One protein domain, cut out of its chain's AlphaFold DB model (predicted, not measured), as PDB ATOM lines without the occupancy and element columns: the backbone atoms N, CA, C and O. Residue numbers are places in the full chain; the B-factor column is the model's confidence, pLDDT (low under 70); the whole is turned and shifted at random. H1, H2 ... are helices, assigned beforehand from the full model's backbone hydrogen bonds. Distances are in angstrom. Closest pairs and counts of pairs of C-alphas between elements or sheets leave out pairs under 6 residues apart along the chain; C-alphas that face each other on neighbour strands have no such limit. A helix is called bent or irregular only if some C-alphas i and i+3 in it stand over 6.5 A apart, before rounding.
ATOM      1  N   THR A   5      50.744   4.791 -10.553       64.88
ATOM      2  CA  THR A   5      49.549   4.032 -10.902       64.88
ATOM      3  C   THR A   5      49.625   2.568 -10.453       64.88
ATOM      4  O   THR A   5      48.615   2.009 -10.023       64.88
ATOM      5  N   ASP A   6      50.816   1.961 -10.457       81.69
ATOM      6  CA  ASP A   6      51.025   0.576 -10.022       81.69
ATOM      7  C   ASP A   6      50.918   0.444  -8.500       81.69
ATOM      8  O   ASP A   6      50.278  -0.480  -7.997       81.69
ATOM      9  N   VAL A   7      51.486   1.389  -7.742       84.94
ATOM     10  CA  VAL A   7      51.427   1.362  -6.268       84.94
ATOM     11  C   VAL A   7      49.985   1.479  -5.785       84.94
ATOM     12  O   VAL A   7      49.541   0.706  -4.934       84.94
ATOM     13  N   GLU A   8      49.229   2.420  -6.350       87.06
ATOM     14  CA  GLU A   8      47.818   2.596  -6.016       87.06
ATOM     15  C   GLU A   8      46.985   1.358  -6.378       87.06
ATOM     16  O   GLU A   8      46.146   0.919  -5.581       87.06
ATOM     17  N   HIS A   9      47.251   0.750  -7.540       89.31
ATOM     18  CA  HIS A   9      46.578  -0.474  -7.966       89.31
ATOM     19  C   HIS A   9      46.823  -1.632  -6.991       89.31
ATOM     20  O   HIS A   9      45.877  -2.317  -6.593       89.31
ATOM     21  N   VAL A  10      48.075  -1.837  -6.570       91.00
ATOM     22  CA  VAL A  10      48.434  -2.919  -5.643       91.00
ATOM     23  C   VAL A  10      47.782  -2.712  -4.277       91.00
ATOM     24  O   VAL A  10      47.234  -3.662  -3.717       91.00
ATOM     25  N   VAL A  11      47.772  -1.486  -3.744       92.88
ATOM     26  CA  VAL A  11      47.101  -1.207  -2.461       92.88
ATOM     27  C   VAL A  11      45.595  -1.422  -2.564       92.88
ATOM     28  O   VAL A  11      45.000  -2.015  -1.667       92.88
ATOM     29  N   ARG A  12      44.971  -1.012  -3.673       93.31
ATOM     30  CA  ARG A  12      43.551  -1.284  -3.923       93.31
ATOM     31  C   ARG A  12      43.254  -2.785  -3.970       93.31
ATOM     32  O   ARG A  12      42.222  -3.222  -3.464       93.31
ATOM     33  N   ASP A  13      44.151  -3.582  -4.541       93.56
ATOM     34  CA  ASP A  13      44.009  -5.036  -4.546       93.56
ATOM     35  C   ASP A  13      44.156  -5.656  -3.153       93.56
ATOM     36  O   ASP A  13      43.410  -6.584  -2.830       93.56
ATOM     37  N   LEU A  14      45.069  -5.151  -2.318       93.94
ATOM     38  CA  LEU A  14      45.198  -5.573  -0.919       93.94
ATOM     39  C   LEU A  14      43.941  -5.236  -0.111       93.94
ATOM     40  O   LEU A  14      43.426  -6.104   0.590       93.94
ATOM     41  N   GLU A  15      43.412  -4.021  -0.263       94.56
ATOM     42  CA  GLU A  15      42.167  -3.583   0.375       94.56
ATOM     43  C   GLU A  15      41.007  -4.507  -0.005       94.56
ATOM     44  O   GLU A  15      40.366  -5.086   0.869       94.56
ATOM     45  N   ARG A  16      40.815  -4.760  -1.304       93.62
ATOM     46  CA  ARG A  16      39.765  -5.661  -1.804       93.62
ATOM     47  C   ARG A  16      39.903  -7.085  -1.257       93.62
ATOM     48  O   ARG A  16      38.905  -7.726  -0.926       93.62
ATOM     49  N   LYS A  17      41.127  -7.619  -1.184       93.75
ATOM     50  CA  LYS A  17      41.376  -8.950  -0.601       93.75
ATOM     51  C   LYS A  17      41.029  -8.970   0.888       93.75
ATOM     52  O   LYS A  17      40.368  -9.907   1.339       93.75
ATOM     53  N   ALA A  18      41.415  -7.930   1.624       95.25
ATOM     54  CA  ALA A  18      41.100  -7.787   3.038       95.25
ATOM     55  C   ALA A  18      39.592  -7.646   3.291       95.25
ATOM     56  O   ALA A  18      39.084  -8.259   4.227       95.25
ATOM     57  N   GLU A  19      38.854  -6.927   2.441       95.25
ATOM     58  CA  GLU A  19      37.392  -6.808   2.525       95.25
ATOM     59  C   GLU A  19      36.689  -8.158   2.369       95.25
ATOM     60  O   GLU A  19      35.832  -8.511   3.182       95.25
ATOM     61  N   ILE A  20      37.080  -8.941   1.359       93.56
ATOM     62  CA  ILE A  20      36.514 -10.278   1.136       93.56
ATOM     63  C   ILE A  20      36.867 -11.203   2.305       93.56
ATOM     64  O   ILE A  20      35.991 -11.898   2.819       93.56
ATOM     65  N   SER A  21      38.125 -11.186   2.761       94.00
ATOM     66  CA  SER A  21      38.554 -11.953   3.936       94.00
ATOM     67  C   SER A  21      37.724 -11.574   5.169       94.00
ATOM     68  O   SER A  21      37.191 -12.437   5.866       94.00
ATOM     69  N   ARG A  22      37.484 -10.276   5.386       95.62
ATOM     70  CA  ARG A  22      36.680  -9.777   6.508       95.62
ATOM     71  C   ARG A  22      35.261 -10.336   6.467       95.62
ATOM     72  O   ARG A  22      34.775 -10.819   7.487       95.62
ATOM     73  N   GLU A  23      34.603 -10.324   5.310       95.12
ATOM     74  CA  GLU A  23      33.253 -10.889   5.167       95.12
ATOM     75  C   GLU A  23      33.219 -12.400   5.442       95.12
ATOM     76  O   GLU A  23      32.271 -12.891   6.058       95.12
ATOM     77  N   ILE A  24      34.268 -13.139   5.066       94.62
ATOM     78  CA  ILE A  24      34.398 -14.565   5.394       94.62
ATOM     79  C   ILE A  24      34.499 -14.774   6.909       94.62
ATOM     80  O   ILE A  24      33.817 -15.648   7.458       94.62
ATOM     81  N   HIS A  25      35.306 -13.970   7.603       94.88
ATOM     82  CA  HIS A  25      35.437 -14.039   9.059       94.88
ATOM     83  C   HIS A  25      34.140 -13.618   9.773       94.88
ATOM     84  O   HIS A  25      33.745 -14.260  10.747       94.88
ATOM     85  N   ILE A  26      33.402 -12.636   9.251       94.62
ATOM     86  CA  ILE A  26      32.061 -12.272   9.745       94.62
ATOM     87  C   ILE A  26      31.069 -13.427   9.554       94.62
ATOM     88  O   ILE A  26      30.283 -13.737  10.450       94.62
ATOM     89  N   ALA A  27      31.070 -14.077   8.390       93.50
ATOM     90  CA  ALA A  27      30.189 -15.214   8.140       93.50
ATOM     91  C   ALA A  27      30.525 -16.393   9.068       93.50
ATOM     92  O   ALA A  27      29.625 -17.004   9.647       93.50
ATOM     93  N   SER A  28      31.814 -16.674   9.253       92.94
ATOM     94  CA  SER A  28      32.304 -17.756  10.111       92.94
ATOM     95  C   SER A  28      31.999 -17.495  11.588       92.94
ATOM     96  O   SER A  28      31.489 -18.388  12.263       92.94
ATOM     97  N   SER A  29      32.173 -16.261  12.078       94.12
ATOM     98  CA  SER A  29      31.799 -15.904  13.454       94.12
ATOM     99  C   SER A  29      30.299 -16.080  13.698       94.12
ATOM    100  O   SER A  29      29.903 -16.673  14.700       94.12
ATOM    101  N   LYS A  30      29.441 -15.678  12.750       93.25
ATOM    102  CA  LYS A  30      27.991 -15.921  12.840       93.25
ATOM    103  C   LYS A  30      27.657 -17.409  12.892       93.25
ATOM    104  O   LYS A  30      26.760 -17.791  13.639       93.25
ATOM    105  N   LYS A  31      28.355 -18.252  12.121       91.56
ATOM    106  CA  LYS A  31      28.176 -19.711  12.182       91.56
ATOM    107  C   LYS A  31      28.571 -20.256  13.554       91.56
ATOM    108  O   LYS A  31      27.759 -20.948  14.159       91.56
ATOM    109  N   CYS A  32      29.756 -19.916  14.064       91.38
ATOM    110  CA  CYS A  32      30.206 -20.356  15.390       91.38
ATOM    111  C   CYS A  32      29.236 -19.918  16.491       91.38
ATOM    112  O   CYS A  32      28.840 -20.742  17.308       91.38
ATOM    113  N   LYS A  33      28.778 -18.660  16.455       93.31
ATOM    114  CA  LYS A  33      27.795 -18.145  17.410       93.31
ATOM    115  C   LYS A  33      26.491 -18.940  17.377       93.31
ATOM    116  O   LYS A  33      26.020 -19.367  18.418       93.31
ATOM    117  N   ARG A  34      25.943 -19.211  16.185       93.06
ATOM    118  CA  ARG A  34      24.728 -20.035  16.047       93.06
ATOM    119  C   ARG A  34      24.912 -21.434  16.623       93.06
ATOM    120  O   ARG A  34      24.004 -21.931  17.271       93.06
ATOM    121  N   TRP A  35      26.062 -22.066  16.395       91.00
ATOM    122  CA  TRP A  35      26.356 -23.376  16.975       91.00
ATOM    123  C   TRP A  35      26.432 -23.327  18.503       91.00
ATOM    124  O   TRP A  35      25.826 -24.173  19.155       91.00
ATOM    125  N   ALA A  36      27.107 -22.322  19.065       90.50
ATOM    126  CA  ALA A  36      27.165 -22.120  20.511       90.50
ATOM    127  C   ALA A  36      25.765 -21.885  21.110       90.50
ATOM    128  O   ALA A  36      25.391 -22.548  22.076       90.50
ATOM    129  N   ASP A  37      24.964 -21.014  20.487       92.12
ATOM    130  CA  ASP A  37      23.596 -20.708  20.916       92.12
ATOM    131  C   ASP A  37      22.688 -21.953  20.845       92.12
ATOM    132  O   ASP A  37      21.895 -22.196  21.754       92.12
ATOM    133  N   LEU A  38      22.822 -22.782  19.799       93.06
ATOM    134  CA  LEU A  38      22.072 -24.036  19.659       93.06
ATOM    135  C   LEU A  38      22.445 -25.061  20.733       93.06
ATOM    136  O   LEU A  38      21.555 -25.686  21.306       93.06
ATOM    137  N   ILE A  39      23.739 -25.227  21.021       91.19
ATOM    138  CA  ILE A  39      24.211 -26.126  22.084       91.19
ATOM    139  C   ILE A  39      23.653 -25.670  23.432       91.19
ATOM    140  O   ILE A  39      23.122 -26.486  24.182       91.19
ATOM    141  N   LEU A  40      23.719 -24.368  23.724       91.31
ATOM    142  CA  LEU A  40      23.173 -23.800  24.953       91.31
ATOM    143  C   LEU A  40      21.666 -24.056  25.070       91.31
ATOM    144  O   LEU A  40      21.195 -24.522  26.107       91.31
ATOM    145  N   LEU A  41      20.914 -23.791  24.002       93.94
ATOM    146  CA  LEU A  41      19.470 -23.994  23.969       93.94
ATOM    147  C   LEU A  41      19.098 -25.468  24.187       93.94
ATOM    148  O   LEU A  41      18.214 -25.757  24.993       93.94
ATOM    149  N   LEU A  42      19.790 -26.401  23.529       92.81
ATOM    150  CA  LEU A  42      19.571 -27.838  23.719       92.81
ATOM    151  C   LEU A  42      19.869 -28.271  25.155       92.81
ATOM    152  O   LEU A  42      19.081 -29.009  25.744       92.81
ATOM    153  N   THR A  43      20.961 -27.774  25.737       91.50
ATOM    154  CA  THR A  43      21.310 -28.035  27.138       91.50
ATOM    155  C   THR A  43      20.214 -27.550  28.085       91.50
ATOM    156  O   THR A  43      19.820 -28.293  28.984       91.50
ATOM    157  N   ILE A  44      19.666 -26.348  27.871       93.25
ATOM    158  CA  ILE A  44      18.578 -25.799  28.698       93.25
ATOM    159  C   ILE A  44      17.313 -26.657  28.578       93.25
ATOM    160  O   ILE A  44      16.743 -27.041  29.599       93.25
ATOM    161  N   ILE A  45      16.898 -27.001  27.354       93.56
ATOM    162  CA  ILE A  45      15.698 -27.819  27.114       93.56
ATOM    163  C   ILE A  45      15.838 -29.198  27.760       93.56
ATOM    164  O   ILE A  45      14.922 -29.647  28.446       93.56
ATOM    165  N   LEU A  46      16.983 -29.862  27.580       91.81
ATOM    166  CA  LEU A  46      17.240 -31.167  28.188       91.81
ATOM    167  C   LEU A  46      17.273 -31.079  29.714       91.81
ATOM    168  O   LEU A  46      16.699 -31.937  30.380       91.81
ATOM    169  N   THR A  47      17.886 -30.034  30.274       92.62
ATOM    170  CA  THR A  47      17.907 -29.821  31.728       92.62
ATOM    171  C   THR A  47      16.490 -29.665  32.269       92.62
ATOM    172  O   THR A  47      16.123 -30.361  33.212       92.62
ATOM    173  N   MET A  48      15.664 -28.830  31.630       92.38
ATOM    174  CA  MET A  48      14.252 -28.675  31.994       92.38
ATOM    175  C   MET A  48      13.493 -29.999  31.898       92.38
ATOM    176  O   MET A  48      12.780 -30.357  32.835       92.38
ATOM    177  N   ALA A  49      13.665 -30.744  30.803       90.19
ATOM    178  CA  ALA A  49      13.020 -32.038  30.614       90.19
ATOM    179  C   ALA A  49      13.386 -33.011  31.744       90.19
ATOM    180  O   ALA A  49      12.492 -33.599  32.345       90.19
ATOM    181  N   ILE A  50      14.672 -33.123  32.095       90.56
ATOM    182  CA  ILE A  50      15.111 -33.959  33.219       90.56
ATOM    183  C   ILE A  50      14.503 -33.477  34.527       90.56
ATOM    184  O   ILE A  50      13.997 -34.303  35.273       90.56
ATOM    185  N   THR A  51      14.497 -32.173  34.808       89.75
ATOM    186  CA  THR A  51      13.883 -31.647  36.035       89.75
ATOM    187  C   THR A  51      12.407 -32.041  36.134       89.75
ATOM    188  O   THR A  51      11.979 -32.535  37.176       89.75
ATOM    189  N   PHE A  52      11.637 -31.902  35.052       89.00
ATOM    190  CA  PHE A  52      10.235 -32.325  35.025       89.00
ATOM    191  C   PHE A  52      10.072 -33.842  35.169       89.00
ATOM    192  O   PHE A  52       9.231 -34.287  35.948       89.00
ATOM    193  N   LEU A  53      10.886 -34.642  34.472       85.94
ATOM    194  CA  LEU A  53      10.859 -36.101  34.596       85.94
ATOM    195  C   LEU A  53      11.213 -36.539  36.026       85.94
ATOM    196  O   LEU A  53      10.524 -37.374  36.603       85.94
ATOM    197  N   SER A  54      12.235 -35.944  36.634       84.56
ATOM    198  CA  SER A  54      12.637 -36.220  38.014       84.56
ATOM    199  C   SER A  54      11.540 -35.871  39.023       84.56
ATOM    200  O   SER A  54      11.333 -36.623  39.971       84.56
ATOM    201  N   LEU A  55      10.795 -34.781  38.811       85.50
ATOM    202  CA  LEU A  55       9.631 -34.437  39.640       85.50
ATOM    203  C   LEU A  55       8.439 -35.373  39.419       85.50
ATOM    204  O   LEU A  55       7.627 -35.540  40.324       85.50
ATOM    205  N   ALA A  56       8.329 -35.991  38.243       82.12
ATOM    206  CA  ALA A  56       7.286 -36.965  37.942       82.12
ATOM    207  C   ALA A  56       7.547 -38.344  38.577       82.12
ATOM    208  O   ALA A  56       6.612 -39.134  38.689       82.12
ATOM    209  N   VAL A  57       8.776 -38.626  39.040       77.56
ATOM    210  CA  VAL A  57       9.179 -39.917  39.641       77.56
ATOM    211  C   VAL A  57       8.216 -40.417  40.729       77.56
ATOM    212  O   VAL A  57       7.829 -41.585  40.662       77.56
ATOM    213  N   PRO A  58       7.762 -39.597  41.701       76.94
ATOM    214  CA  PRO A  58       6.835 -40.051  42.739       76.94
ATOM    215  C   PRO A  58       5.458 -40.462  42.200       76.94
ATOM    216  O   PRO A  58       4.754 -41.224  42.850       76.94
ATOM    217  N   PHE A  59       5.066 -39.998  41.011       73.69
ATOM    218  CA  PHE A  59       3.806 -40.386  40.370       73.69
ATOM    219  C   PHE A  59       3.919 -41.697  39.575       73.69
ATOM    220  O   PHE A  59       2.910 -42.228  39.122       73.69
ATOM    221  N   LEU A  60       5.122 -42.273  39.450       71.50
ATOM    222  CA  LEU A  60       5.371 -43.539  38.745       71.50
ATOM    223  C   LEU A  60       5.162 -44.783  39.622       71.50
ATOM    224  O   LEU A  60       5.496 -45.893  39.210       71.50
ATOM    225  N   ILE A  61       4.605 -44.630  40.830       63.88
ATOM    226  CA  ILE A  61       4.340 -45.738  41.767       63.88
ATOM    227  C   ILE A  61       3.448 -46.820  41.127       63.88
ATOM    228  O   ILE A  61       3.588 -47.996  41.452       63.88
ATOM    229  N   SER A  62       2.585 -46.437  40.181       71.44
ATOM    230  CA  SER A  62       1.649 -47.320  39.471       71.44
ATOM    231  C   SER A  62       2.267 -48.137  38.326       71.44
ATOM    232  O   SER A  62       1.572 -48.967  37.746       71.44
ATOM    233  N   LEU A  63       3.527 -47.885  37.952       74.25
ATOM    234  CA  LEU A  63       4.210 -48.615  36.879       74.25
ATOM    235  C   LEU A  63       4.848 -49.915  37.390       74.25
ATOM    236  O   LEU A  63       5.379 -49.972  38.501       74.25
ATOM    237  N   ASP A  64       4.838 -50.931  36.527       82.25
ATOM    238  CA  ASP A  64       5.651 -52.147  36.649       82.25
ATOM    239  C   ASP A  64       7.154 -51.799  36.746       82.25
ATOM    240  O   ASP A  64       7.608 -50.751  36.273       82.25
ATOM    241  N   ASP A  65       7.936 -52.689  37.349       81.94
ATOM    242  CA  ASP A  65       9.387 -52.601  37.505       81.94
ATOM    243  C   ASP A  65      10.103 -52.401  36.162       81.94
ATOM    244  O   ASP A  65      11.064 -51.628  36.084       81.94
ATOM    245  N   ASN A  66       9.599 -52.992  35.072       83.25
ATOM    246  CA  ASN A  66      10.127 -52.722  33.733       83.25
ATOM    247  C   ASN A  66       9.917 -51.252  33.312       83.25
ATOM    248  O   ASN A  66      10.824 -50.610  32.780       83.25
ATOM    249  N   GLY A  67       8.748 -50.680  33.611       80.06
ATOM    250  CA  GLY A  67       8.439 -49.274  33.335       80.06
ATOM    251  C   GLY A  67       9.312 -48.305  34.135       80.06
ATOM    252  O   GLY A  67       9.798 -47.313  33.589       80.06
ATOM    253  N   LYS A  68       9.585 -48.624  35.407       81.06
ATOM    254  CA  LYS A  68      10.495 -47.846  36.265       81.06
ATOM    255  C   LYS A  68      11.940 -47.885  35.756       81.06
ATOM    256  O   LYS A  68      12.596 -46.844  35.711       81.06
ATOM    257  N   ASN A  69      12.414 -49.051  35.310       85.69
ATOM    258  CA  ASN A  69      13.753 -49.200  34.732       85.69
ATOM    259  C   ASN A  69      13.913 -48.401  33.433       85.69
ATOM    260  O   ASN A  69      14.894 -47.672  33.283       85.69
ATOM    261  N   ILE A  70      12.937 -48.474  32.520       86.12
ATOM    262  CA  ILE A  70      12.948 -47.683  31.278       86.12
ATOM    263  C   ILE A  70      13.001 -46.185  31.599       86.12
ATOM    264  O   ILE A  70      13.793 -45.453  31.005       86.12
ATOM    265  N   PHE A  71      12.213 -45.728  32.575       85.31
ATOM    266  CA  PHE A  71      12.207 -44.327  32.990       85.31
ATOM    267  C   PHE A  71      13.574 -43.861  33.516       85.31
ATOM    268  O   PHE A  71      14.072 -42.805  33.118       85.31
ATOM    269  N   GLY A  72      14.220 -44.676  34.356       85.12
ATOM    270  CA  GLY A  72      15.571 -44.408  34.853       85.12
ATOM    271  C   GLY A  72      16.616 -44.333  33.735       85.12
ATOM    272  O   GLY A  72      17.448 -43.426  33.736       85.12
ATOM    273  N   ILE A  73      16.536 -45.227  32.742       88.94
ATOM    274  CA  ILE A  73      17.430 -45.220  31.572       88.94
ATOM    275  C   ILE A  73      17.265 -43.926  30.766       88.94
ATOM    276  O   ILE A  73      18.264 -43.321  30.381       88.94
ATOM    277  N   VAL A  74      16.031 -43.465  30.540       88.50
ATOM    278  CA  VAL A  74      15.768 -42.217  29.801       88.50
ATOM    279  C   VAL A  74      16.373 -41.009  30.519       88.50
ATOM    280  O   VAL A  74      17.049 -40.201  29.880       88.50
ATOM    281  N   ILE A  75      16.196 -40.906  31.841       88.62
ATOM    282  CA  ILE A  75      16.815 -39.836  32.641       88.62
ATOM    283  C   ILE A  75      18.342 -39.907  32.555       88.62
ATOM    284  O   ILE A  75      18.991 -38.884  32.333       88.62
ATOM    285  N   ALA A  76      18.924 -41.099  32.699       89.94
ATOM    286  CA  ALA A  76      20.371 -41.284  32.643       89.94
ATOM    287  C   ALA A  76      20.952 -40.897  31.272       89.94
ATOM    288  O   ALA A  76      21.960 -40.191  31.208       89.94
ATOM    289  N   LEU A  77      20.298 -41.294  30.174       92.00
ATOM    290  CA  LEU A  77      20.701 -40.926  28.813       92.00
ATOM    291  C   LEU A  77      20.598 -39.419  28.573       92.00
ATOM    292  O   LEU A  77      21.511 -38.827  27.999       92.00
ATOM    293  N   ALA A  78      19.523 -38.782  29.042       90.06
ATOM    294  CA  ALA A  78      19.374 -37.335  28.951       90.06
ATOM    295  C   ALA A  78      20.468 -36.605  29.754       90.06
ATOM    296  O   ALA A  78      21.048 -35.635  29.266       90.06
ATOM    297  N   GLY A  79      20.807 -37.099  30.951       91.12
ATOM    298  CA  GLY A  79      21.893 -36.555  31.771       91.12
ATOM    299  C   GLY A  79      23.258 -36.680  31.089       91.12
ATOM    300  O   GLY A  79      24.042 -35.730  31.078       91.12
ATOM    301  N   LEU A  80      23.516 -37.818  30.440       93.12
ATOM    302  CA  LEU A  80      24.730 -38.034  29.655       93.12
ATOM    303  C   LEU A  80      24.790 -37.116  28.424       93.12
ATOM    304  O   LEU A  80      25.851 -36.572  28.120       93.12
ATOM    305  N   ALA A  81      23.659 -36.879  27.754       92.38
ATOM    306  CA  ALA A  81      23.574 -35.936  26.642       92.38
ATOM    307  C   ALA A  81      23.886 -34.494  27.083       92.38
ATOM    308  O   ALA A  81      24.648 -33.805  26.406       92.38
ATOM    309  N   ILE A  82      23.372 -34.051  28.238       92.12
ATOM    310  CA  ILE A  82      23.698 -32.734  28.816       92.12
ATOM    311  C   ILE A  82      25.191 -32.612  29.103       92.12
ATOM    312  O   ILE A  82      25.799 -31.592  28.775       92.12
ATOM    313  N   LEU A  83      25.795 -33.638  29.705       90.88
ATOM    314  CA  LEU A  83      27.227 -33.642  29.985       90.88
ATOM    315  C   LEU A  83      28.044 -33.556  28.689       90.88
ATOM    316  O   LEU A  83      28.968 -32.747  28.598       90.88
ATOM    317  N   PHE A  84      27.667 -34.321  27.662       92.44
ATOM    318  CA  PHE A  84      28.314 -34.261  26.353       92.44
ATOM    319  C   PHE A  84      28.203 -32.868  25.720       92.44
ATOM    320  O   PHE A  84      29.213 -32.306  25.300       92.44
ATOM    321  N   LEU A  85      27.007 -32.274  25.705       90.75
ATOM    322  CA  LEU A  85      26.791 -30.919  25.191       90.75
ATOM    323  C   LEU A  85      27.587 -29.874  25.983       90.75
ATOM    324  O   LEU A  85      28.193 -28.990  25.383       90.75
ATOM    325  N   SER A  86      27.659 -30.010  27.306       86.25
ATOM    326  CA  SER A  86      28.393 -29.080  28.175       86.25
ATOM    327  C   SER A  86      29.907 -29.120  27.936       86.25
ATOM    328  O   SER A  86      30.577 -28.098  28.036       86.25
ATOM    329  N   ILE A  87      30.457 -30.291  27.596       89.88
ATOM    330  CA  ILE A  87      31.889 -30.467  27.304       89.88
ATOM    331  C   ILE A  87      32.198 -30.201  25.820       89.88
ATOM    332  O   ILE A  87      33.344 -29.913  25.472       89.88
ATOM    333  N   SER A  88      31.192 -30.242  24.941       88.38
ATOM    334  CA  SER A  88      31.366 -30.082  23.493       88.38
ATOM    335  C   SER A  88      32.089 -28.786  23.114       88.38
ATOM    336  O   SER A  88      32.982 -28.826  22.273       88.38
ATOM    337  N   ASP A  89      31.806 -27.663  23.781       83.25
ATOM    338  CA  ASP A  89      32.514 -26.404  23.517       83.25
ATOM    339  C   ASP A  89      34.019 -26.522  23.792       83.25
ATOM    340  O   ASP A  89      34.832 -26.036  23.010       83.25
ATOM    341  N   ARG A  90      34.412 -27.258  24.837       83.94
ATOM    342  CA  ARG A  90      35.823 -27.497  25.171       83.94
ATOM    343  C   ARG A  90      36.513 -28.448  24.193       83.94
ATOM    344  O   ARG A  90      37.716 -28.333  23.992       83.94
ATOM    345  N   ILE A  91      35.770 -29.378  23.591       86.38
ATOM    346  CA  ILE A  91      36.294 -30.317  22.585       86.38
ATOM    347  C   ILE A  91      36.439 -29.632  21.224       86.38
ATOM    348  O   ILE A  91      37.447 -29.799  20.543       86.38
ATOM    349  N   PHE A  92      35.425 -28.871  20.815       84.69
ATOM    350  CA  PHE A  92      35.353 -28.277  19.481       84.69
ATOM    351  C   PHE A  92      35.889 -26.840  19.416       84.69
ATOM    352  O   PHE A  92      36.067 -26.314  18.313       84.69
ATOM    353  N   GLY A  93      36.153 -26.207  20.563       87.44
ATOM    354  CA  GLY A  93      36.684 -24.848  20.670       87.44
ATOM    355  C   GLY A  93      35.788 -23.811  19.994       87.44
ATOM    356  O   GLY A  93      36.289 -22.917  19.311       87.44
ATOM    357  N   ILE A  94      34.461 -23.949  20.093       87.69
ATOM    358  CA  ILE A  94      33.515 -23.138  19.305       87.69
ATOM    359  C   ILE A  94      33.616 -21.668  19.715       87.69
ATOM    360  O   ILE A  94      33.707 -20.795  18.848       87.69
ATOM    361  N   ASN A  95      33.663 -21.404  21.021       88.31
ATOM    362  CA  ASN A  95      33.824 -20.056  21.559       88.31
ATOM    363  C   ASN A  95      35.189 -19.435  21.231       88.31
ATOM    364  O   ASN A  95      35.259 -18.254  20.889       88.31
ATOM    365  N   GLU A  96      36.263 -20.223  21.263       91.25
ATOM    366  CA  GLU A  96      37.604 -19.757  20.889       91.25
ATOM    367  C   GLU A  96      37.661 -19.379  19.402       91.25
ATOM    368  O   GLU A  96      38.103 -18.285  19.048       91.25
ATOM    369  N   ARG A  97      37.116 -20.230  18.523       90.62
ATOM    370  CA  ARG A  97      36.998 -19.937  17.087       90.62
ATOM    371  C   ARG A  97      36.149 -18.698  16.832       90.62
ATOM    372  O   ARG A  97      36.529 -17.851  16.025       90.62
ATOM    373  N   TYR A  98      35.021 -18.561  17.529       92.94
ATOM    374  CA  TYR A  98      34.183 -17.367  17.454       92.94
ATOM    375  C   TYR A  98      34.978 -16.100  17.801       92.94
ATOM    376  O   TYR A  98      34.989 -15.153  17.009       92.94
ATOM    377  N   ALA A  99      35.683 -16.103  18.935       92.75
ATOM    378  CA  ALA A  99      36.510 -14.983  19.371       92.75
ATOM    379  C   ALA A  99      37.623 -14.667  18.358       92.75
ATOM    380  O   ALA A  99      37.800 -13.504  17.990       92.75
ATOM    381  N   GLY A 100      38.298 -15.691  17.829       93.88
ATOM    382  CA  GLY A 100      39.322 -15.540  16.796       93.88
ATOM    383  C   GLY A 100      38.782 -14.906  15.510       93.88
ATOM    384  O   GLY A 100      39.401 -14.000  14.955       93.88
ATOM    385  N   HIS A 101      37.595 -15.307  15.041       94.75
ATOM    386  CA  HIS A 101      36.982 -14.688  13.860       94.75
ATOM    387  C   HIS A 101      36.546 -13.230  14.114       94.75
ATOM    388  O   HIS A 101      36.665 -12.394  13.213       94.75
ATOM    389  N   ILE A 102      36.081 -12.894  15.324       94.75
ATOM    390  CA  ILE A 102      35.761 -11.509  15.718       94.75
ATOM    391  C   ILE A 102      37.031 -10.650  15.751       94.75
ATOM    392  O   ILE A 102      37.060  -9.568  15.161       94.75
ATOM    393  N   GLN A 103      38.097 -11.138  16.385       95.06
ATOM    394  CA  GLN A 103      39.386 -10.448  16.417       95.06
ATOM    395  C   GLN A 103      39.944 -10.260  15.003       95.06
ATOM    396  O   GLN A 103      40.383  -9.166  14.652       95.06
ATOM    397  N   GLY A 104      39.846 -11.291  14.165       93.69
ATOM    398  CA  GLY A 104      40.244 -11.226  12.767       93.69
ATOM    399  C   GLY A 104      39.484 -10.174  11.964       93.69
ATOM    400  O   GLY A 104      40.079  -9.418  11.201       93.69
ATOM    401  N   THR A 105      38.177 -10.053  12.203       95.44
ATOM    402  CA  THR A 105      37.344  -9.001  11.602       95.44
ATOM    403  C   THR A 105      37.851  -7.607  11.976       95.44
ATOM    404  O   THR A 105      37.895  -6.722  11.120       95.44
ATOM    405  N   LYS A 106      38.261  -7.407  13.236       95.75
ATOM    406  CA  LYS A 106      38.821  -6.134  13.707       95.75
ATOM    407  C   LYS A 106      40.161  -5.825  13.037       95.75
ATOM    408  O   LYS A 106      40.290  -4.758  12.450       95.75
ATOM    409  N   LEU A 107      41.099  -6.777  13.039       96.19
ATOM    410  CA  LEU A 107      42.412  -6.619  12.398       96.19
ATOM    411  C   LEU A 107      42.289  -6.273  10.911       96.19
ATOM    412  O   LEU A 107      42.939  -5.349  10.429       96.19
ATOM    413  N   LEU A 108      41.416  -6.977  10.189       96.75
ATOM    414  CA  LEU A 108      41.167  -6.707   8.775       96.75
ATOM    415  C   LEU A 108      40.512  -5.340   8.559       96.75
ATOM    416  O   LEU A 108      40.820  -4.672   7.580       96.75
ATOM    417  N   THR A 109      39.634  -4.900   9.462       96.44
ATOM    418  CA  THR A 109      39.015  -3.567   9.383       96.44
ATOM    419  C   THR A 109      40.040  -2.457   9.582       96.44
ATOM    420  O   THR A 109      40.053  -1.505   8.802       96.44
ATOM    421  N   ASP A 110      40.916  -2.595  10.577       96.56
ATOM    422  CA  ASP A 110      42.001  -1.643  10.821       96.56
ATOM    423  C   ASP A 110      42.952  -1.593   9.612       96.56
ATOM    424  O   ASP A 110      43.268  -0.513   9.118       96.56
ATOM    425  N   PHE A 111      43.295  -2.752   9.041       97.19
ATOM    426  CA  PHE A 111      44.108  -2.838   7.827       97.19
ATOM    427  C   PHE A 111      43.454  -2.174   6.603       97.19
ATOM    428  O   PHE A 111      44.107  -1.413   5.891       97.19
ATOM    429  N   ILE A 112      42.161  -2.416   6.362       96.56
ATOM    430  CA  ILE A 112      41.402  -1.763   5.279       96.56
ATOM    431  C   ILE A 112      41.453  -0.243   5.445       96.56
ATOM    432  O   ILE A 112      41.661   0.476   4.468       96.56
ATOM    433  N   ARG A 113      41.307   0.254   6.679       95.25
ATOM    434  CA  ARG A 113      41.397   1.687   6.974       95.25
ATOM    435  C   ARG A 113      42.784   2.243   6.656       95.25
ATOM    436  O   ARG A 113      42.866   3.315   6.063       95.25
ATOM    437  N   ASP A 114      43.845   1.514   6.986       95.00
ATOM    438  CA  ASP A 114      45.220   1.916   6.678       95.00
ATOM    439  C   ASP A 114      45.482   1.949   5.161       95.00
ATOM    440  O   ASP A 114      46.082   2.903   4.659       95.00
ATOM    441  N   CYS A 115      44.983   0.961   4.406       94.69
ATOM    442  CA  CYS A 115      45.025   0.977   2.938       94.69
ATOM    443  C   CYS A 115      44.271   2.181   2.362       94.69
ATOM    444  O   CYS A 115      44.791   2.886   1.491       94.69
ATOM    445  N   HIS A 116      43.072   2.442   2.879       93.38
ATOM    446  CA  HIS A 116      42.221   3.534   2.432       93.38
ATOM    447  C   HIS A 116      42.863   4.903   2.708       93.38
ATOM    448  O   HIS A 116      42.943   5.749   1.815       93.38
ATOM    449  N   GLN A 117      43.394   5.104   3.918       93.38
ATOM    450  CA  GLN A 117      44.124   6.311   4.303       93.38
ATOM    451  C   GLN A 117      45.358   6.520   3.421       93.38
ATOM    452  O   GLN A 117      45.596   7.632   2.936       93.38
ATOM    453  N   PHE A 118      46.121   5.454   3.164       93.00
ATOM    454  CA  PHE A 118      47.281   5.545   2.291       93.00
ATOM    455  C   PHE A 118      46.886   5.968   0.873       93.00
ATOM    456  O   PHE A 118      47.434   6.949   0.365       93.00
ATOM    457  N   ARG A 119      45.898   5.296   0.266       91.44
ATOM    458  CA  ARG A 119      45.443   5.573  -1.106       91.44
ATOM    459  C   ARG A 119      44.901   6.992  -1.274       91.44
ATOM    460  O   ARG A 119      45.238   7.662  -2.243       91.44
ATOM    461  N   HIS A 120      44.065   7.466  -0.356       88.06
ATOM    462  CA  HIS A 120      43.336   8.724  -0.573       88.06
ATOM    463  C   HIS A 120      44.029   9.960  -0.007       88.06
ATOM    464  O   HIS A 120      43.764  11.071  -0.471       88.06
ATOM    465  N   VAL A 121      44.926   9.793   0.969       86.94
ATOM    466  CA  VAL A 121      45.533  10.919   1.695       86.94
ATOM    467  C   VAL A 121      47.052  10.917   1.585       86.94
ATOM    468  O   VAL A 121      47.644  11.938   1.228       86.94
ATOM    469  N   GLU A 122      47.706   9.807   1.915       86.88
ATOM    470  CA  GLU A 122      49.162   9.795   2.106       86.88
ATOM    471  C   GLU A 122      49.944   9.671   0.796       86.88
ATOM    472  O   GLU A 122      51.009  10.274   0.658       86.88
ATOM    473  N   ILE A 123      49.393   8.976  -0.205       86.62
ATOM    474  CA  ILE A 123      50.063   8.751  -1.492       86.62
ATOM    475  C   ILE A 123      50.381  10.060  -2.228       86.62
ATOM    476  O   ILE A 123      51.346  10.127  -2.983       86.62
ATOM    477  N   LYS A 124      49.601  11.123  -1.989       84.75
ATOM    478  CA  LYS A 124      49.825  12.459  -2.566       84.75
ATOM    479  C   LYS A 124      50.879  13.264  -1.799       84.75
ATOM    480  O   LYS A 124      51.438  14.205  -2.349       84.75
ATOM    481  N   LYS A 125      51.141  12.908  -0.536       85.44
ATOM    482  CA  LYS A 125      52.058  13.620   0.371       85.44
ATOM    483  C   LYS A 125      53.474  13.047   0.358       85.44
ATOM    484  O   LYS A 125      54.421  13.750   0.694       85.44
ATOM    485  N   TYR A 126      53.625  11.767   0.031       85.12
ATOM    486  CA  TYR A 126      54.916  11.084   0.078       85.12
ATOM    487  C   TYR A 126      55.691  11.190  -1.238       85.12
ATOM    488  O   TYR A 126      55.106  11.224  -2.317       85.12
ATOM    489  N   GLY A 127      57.024  11.207  -1.143       85.81
ATOM    490  CA  GLY A 127      57.911  10.945  -2.281       85.81
ATOM    491  C   GLY A 127      57.912   9.459  -2.655       85.81
ATOM    492  O   GLY A 127      57.454   8.627  -1.871       85.81
ATOM    493  N   GLU A 128      58.420   9.116  -3.840       84.44
ATOM    494  CA  GLU A 128      58.370   7.750  -4.393       84.44
ATOM    495  C   GLU A 128      58.948   6.682  -3.455       84.44
ATOM    496  O   GLU A 128      58.291   5.675  -3.195       84.44
ATOM    497  N   GLU A 129      60.118   6.929  -2.864       86.19
ATOM    498  CA  GLU A 129      60.765   5.998  -1.929       86.19
ATOM    499  C   GLU A 129      59.865   5.667  -0.727       86.19
ATOM    500  O   GLU A 129      59.648   4.503  -0.391       86.19
ATOM    501  N   LYS A 130      59.248   6.690  -0.121       88.19
ATOM    502  CA  LYS A 130      58.323   6.510   1.009       88.19
ATOM    503  C   LYS A 130      57.050   5.766   0.610       88.19
ATOM    504  O   LYS A 130      56.505   5.028   1.429       88.19
ATOM    505  N   LYS A 131      56.568   5.934  -0.628       88.69
ATOM    506  CA  LYS A 131      55.415   5.171  -1.139       88.69
ATOM    507  C   LYS A 131      55.746   3.688  -1.243       88.69
ATOM    508  O   LYS A 131      54.942   2.870  -0.807       88.69
ATOM    509  N   LEU A 132      56.929   3.353  -1.759       88.88
ATOM    510  CA  LEU A 132      57.391   1.968  -1.870       88.88
ATOM    511  C   LEU A 132      57.602   1.328  -0.492       88.88
ATOM    512  O   LEU A 132      57.119   0.224  -0.263       88.88
ATOM    513  N   MET A 133      58.220   2.040   0.455       90.44
ATOM    514  CA  MET A 133      58.363   1.553   1.836       90.44
ATOM    515  C   MET A 133      57.007   1.293   2.505       90.44
ATOM    516  O   MET A 133      56.821   0.288   3.191       90.44
ATOM    517  N   LYS A 134      56.032   2.188   2.306       92.38
ATOM    518  CA  LYS A 134      54.691   2.016   2.873       92.38
ATOM    519  C   LYS A 134      53.929   0.871   2.203       92.38
ATOM    520  O   LYS A 134      53.220   0.148   2.897       92.38
ATOM    521  N   LEU A 135      54.097   0.675   0.894       92.38
ATOM    522  CA  LEU A 135      53.540  -0.470   0.173       92.38
ATOM    523  C   LEU A 135      54.076  -1.796   0.726       92.38
ATOM    524  O   LEU A 135      53.282  -2.683   1.034       92.38
ATOM    525  N   ASP A 136      55.395  -1.910   0.894       92.50
ATOM    526  CA  ASP A 136      56.030  -3.101   1.466       92.50
ATOM    527  C   ASP A 136      55.534  -3.360   2.897       92.50
ATOM    528  O   ASP A 136      55.120  -4.467   3.243       92.50
ATOM    529  N   SER A 137      55.428  -2.303   3.710       94.44
ATOM    530  CA  SER A 137      54.821  -2.391   5.041       94.44
ATOM    531  C   SER A 137      53.381  -2.916   4.997       94.44
ATOM    532  O   SER A 137      53.048  -3.778   5.805       94.44
ATOM    533  N   LEU A 138      52.535  -2.446   4.074       95.31
ATOM    534  CA  LEU A 138      51.154  -2.925   3.943       95.31
ATOM    535  C   LEU A 138      51.096  -4.392   3.496       95.31
ATOM    536  O   LEU A 138      50.287  -5.158   4.016       95.31
ATOM    537  N   GLN A 139      51.955  -4.811   2.567       95.19
ATOM    538  CA  GLN A 139      52.041  -6.211   2.142       95.19
ATOM    539  C   GLN A 139      52.465  -7.124   3.298       95.19
ATOM    540  O   GLN A 139      51.831  -8.155   3.537       95.19
ATOM    541  N   ASN A 140      53.477  -6.706   4.059       95.56
ATOM    542  CA  ASN A 140      53.957  -7.429   5.231       95.56
ATOM    543  C   ASN A 140      52.884  -7.511   6.323       95.56
ATOM    544  O   ASN A 140      52.620  -8.598   6.837       95.56
ATOM    545  N   SER A 141      52.196  -6.405   6.623       95.00
ATOM    546  CA  SER A 141      51.076  -6.395   7.570       95.00
ATOM    547  C   SER A 141      49.944  -7.322   7.128       95.00
ATOM    548  O   SER A 141      49.446  -8.097   7.941       95.00
ATOM    549  N   TYR A 142      49.570  -7.311   5.845       95.06
ATOM    550  CA  TYR A 142      48.545  -8.219   5.322       95.06
ATOM    551  C   TYR A 142      48.948  -9.690   5.475       95.06
ATOM    552  O   TYR A 142      48.148 -10.512   5.923       95.06
ATOM    553  N   SER A 143      50.200 -10.026   5.148       94.62
ATOM    554  CA  SER A 143      50.726 -11.385   5.304       94.62
ATOM    555  C   SER A 143      50.713 -11.839   6.767       94.62
ATOM    556  O   SER A 143      50.305 -12.961   7.056       94.62
ATOM    557  N   GLN A 144      51.119 -10.969   7.695       94.75
ATOM    558  CA  GLN A 144      51.091 -11.260   9.132       94.75
ATOM    559  C   GLN A 144      49.665 -11.473   9.636       94.75
ATOM    560  O   GLN A 144      49.406 -12.439  10.348       94.75
ATOM    561  N   ILE A 145      48.720 -10.618   9.226       93.81
ATOM    562  CA  ILE A 145      47.304 -10.795   9.563       93.81
ATOM    563  C   ILE A 145      46.836 -12.167   9.081       93.81
ATOM    564  O   ILE A 145      46.291 -12.928   9.871       93.81
ATOM    565  N   GLN A 146      47.118 -12.534   7.830       91.62
ATOM    566  CA  GLN A 146      46.681 -13.814   7.278       91.62
ATOM    567  C   GLN A 146      47.246 -15.033   8.028       91.62
ATOM    568  O   GLN A 146      46.572 -16.056   8.104       91.62
ATOM    569  N   GLN A 147      48.446 -14.926   8.603       90.62
ATOM    570  CA  GLN A 147      49.047 -15.979   9.431       90.62
ATOM    571  C   GLN A 147      48.419 -16.082  10.829       90.62
ATOM    572  O   GLN A 147      48.414 -17.160  11.416       90.62
ATOM    573  N   LEU A 148      47.899 -14.974  11.365       90.50
ATOM    574  CA  LEU A 148      47.254 -14.918  12.681       90.50
ATOM    575  C   LEU A 148      45.774 -15.316  12.641       90.50
ATOM    576  O   LEU A 148      45.201 -15.682  13.666       90.50
ATOM    577  N   LEU A 149      45.132 -15.193  11.479       90.25
ATOM    578  CA  LEU A 149      43.710 -15.465  11.327       90.25
ATOM    579  C   LEU A 149      43.399 -16.962  11.499       90.25
ATOM    580  O   LEU A 149      44.098 -17.810  10.944       90.25
ATOM    581  N   PRO A 150      42.314 -17.314  12.219       87.12
ATOM    582  CA  PRO A 150      41.887 -18.702  12.325       87.12
ATOM    583  C   PRO A 150      41.474 -19.242  10.955       87.12
ATOM    584  O   PRO A 150      40.894 -18.525  10.135       87.12
ATOM    585  N   THR A 151      41.716 -20.530  10.726       83.62
ATOM    586  CA  THR A 151      41.334 -21.188   9.477       83.62
ATOM    587  C   THR A 151      39.823 -21.161   9.278       83.62
ATOM    588  O   THR A 151      39.027 -21.456  10.171       83.62
ATOM    589  N   THR A 152      39.409 -20.806   8.066       81.12
ATOM    590  CA  THR A 152      38.002 -20.773   7.678       81.12
ATOM    591  C   THR A 152      37.678 -22.061   6.933       81.12
ATOM    592  O   THR A 152      38.044 -22.210   5.769       81.12
ATOM    593  N   ASN A 153      36.978 -22.991   7.584       79.75
ATOM    594  CA  ASN A 153      36.461 -24.205   6.940       79.75
ATOM    595  C   ASN A 153      35.213 -23.872   6.100       79.75
ATOM    596  O   ASN A 153      34.103 -24.290   6.429       79.75
ATOM    597  N   ILE A 154      35.381 -23.052   5.063       87.06
ATOM    598  CA  ILE A 154      34.324 -22.710   4.106       87.06
ATOM    599  C   ILE A 154      34.525 -23.489   2.809       87.06
ATOM    600  O   ILE A 154      35.655 -23.705   2.378       87.06
ATOM    601  N   SER A 155      33.431 -23.907   2.177       88.50
ATOM    602  CA  SER A 155      33.502 -24.492   0.831       88.50
ATOM    603  C   SER A 155      33.580 -23.407  -0.245       88.50
ATOM    604  O   SER A 155      33.128 -22.282  -0.024       88.50
TER     605      SER A 155
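Overview. This is residues 5 to 155 of the 199 residues of an uncharacterized protein of Methanoregula sp. PtaB.Bin085 (UniProt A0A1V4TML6). A long, thin rod is built along one very long helix, H1, with H2 folded back beside its far part and H3 running on beside its first part. H4 then folds back beside H3 and the first part of H1, so one end of the rod is a three-helix bundle of H1, H3 and H4 and the other is a two-helix hairpin of H1 and H2. The printed part has 151 residues, with four named helices in the order H1, H2, H3, H4 and no named strand; the class is all helix. The whole is extended, with a radius of gyration of the C-alphas of 26.6 A and spans of 91 by 21 by 20 A.

Along the chain. H1, residues 5 to 62, begins with C-alpha 5 at (49.549, 4.032, -10.902) and ends with C-alpha 62 at (1.649, -47.320, 39.471), 86.4 A away. It has a kink of 44 degrees near residue 56 and is irregular, with C-alphas 59 and 62 at 7.3 A. H2, residues 65 to 92, is 39.9 A long; it has a kink of 34 degrees near residue 86 and is only just irregular, with C-alphas 86 and 89 at 6.8 A. H3, residues 94 to 122, is 40.3 A long. H4, residues 128 to 148, is 30.5 A long and ends with C-alpha 148 at (47.254, -14.918, 12.681).

Arrangement. H1 is the hub, touching the three other helices. With residues 36 to 60 alone it touches H2, opposite ways at a shallow tilt of 20 degrees, as a hairpin; their closest C-alphas, of Thr 43 and Ile 82, are 5.5 A apart. With residues 8 to 36 alone it touches H3, opposite ways at a shallow tilt of 22 degrees; the closest C-alphas, of Ser 29 and Tyr 98, are 4.9 A apart. With residues 7 to 18 alone it touches H4, the same way at a shallow tilt of 20 degrees; the closest C-alphas, of Val 11 and Leu 135, are 7.0 A apart. H3, with residues 104 to 115 alone, touches H4 as a hairpin, opposite ways at a shallow tilt of 8 degrees; the closest C-alphas, of Leu 107 and Ile 145, are 7.0 A apart. H1, H3 and H4 form an up and down bundle, each running against the one before it in the chain. H2 and H3 are close but not clearly touching, while H2 and H4 are apart. Every O i to N i+4 pair is within hydrogen-bond range in H3 and H4, against 49 of 54 in H1 and 22 of 24 in H2.

Size, cuts and confidence. The two C-alphas farthest apart, of Ser 62 and Gly 127, are 91.1 A from each other. The printed part has no cut, and the three links between helices are tight. The mean pLDDT of the printed part is 89.6; residues 5 and 61 are under 70.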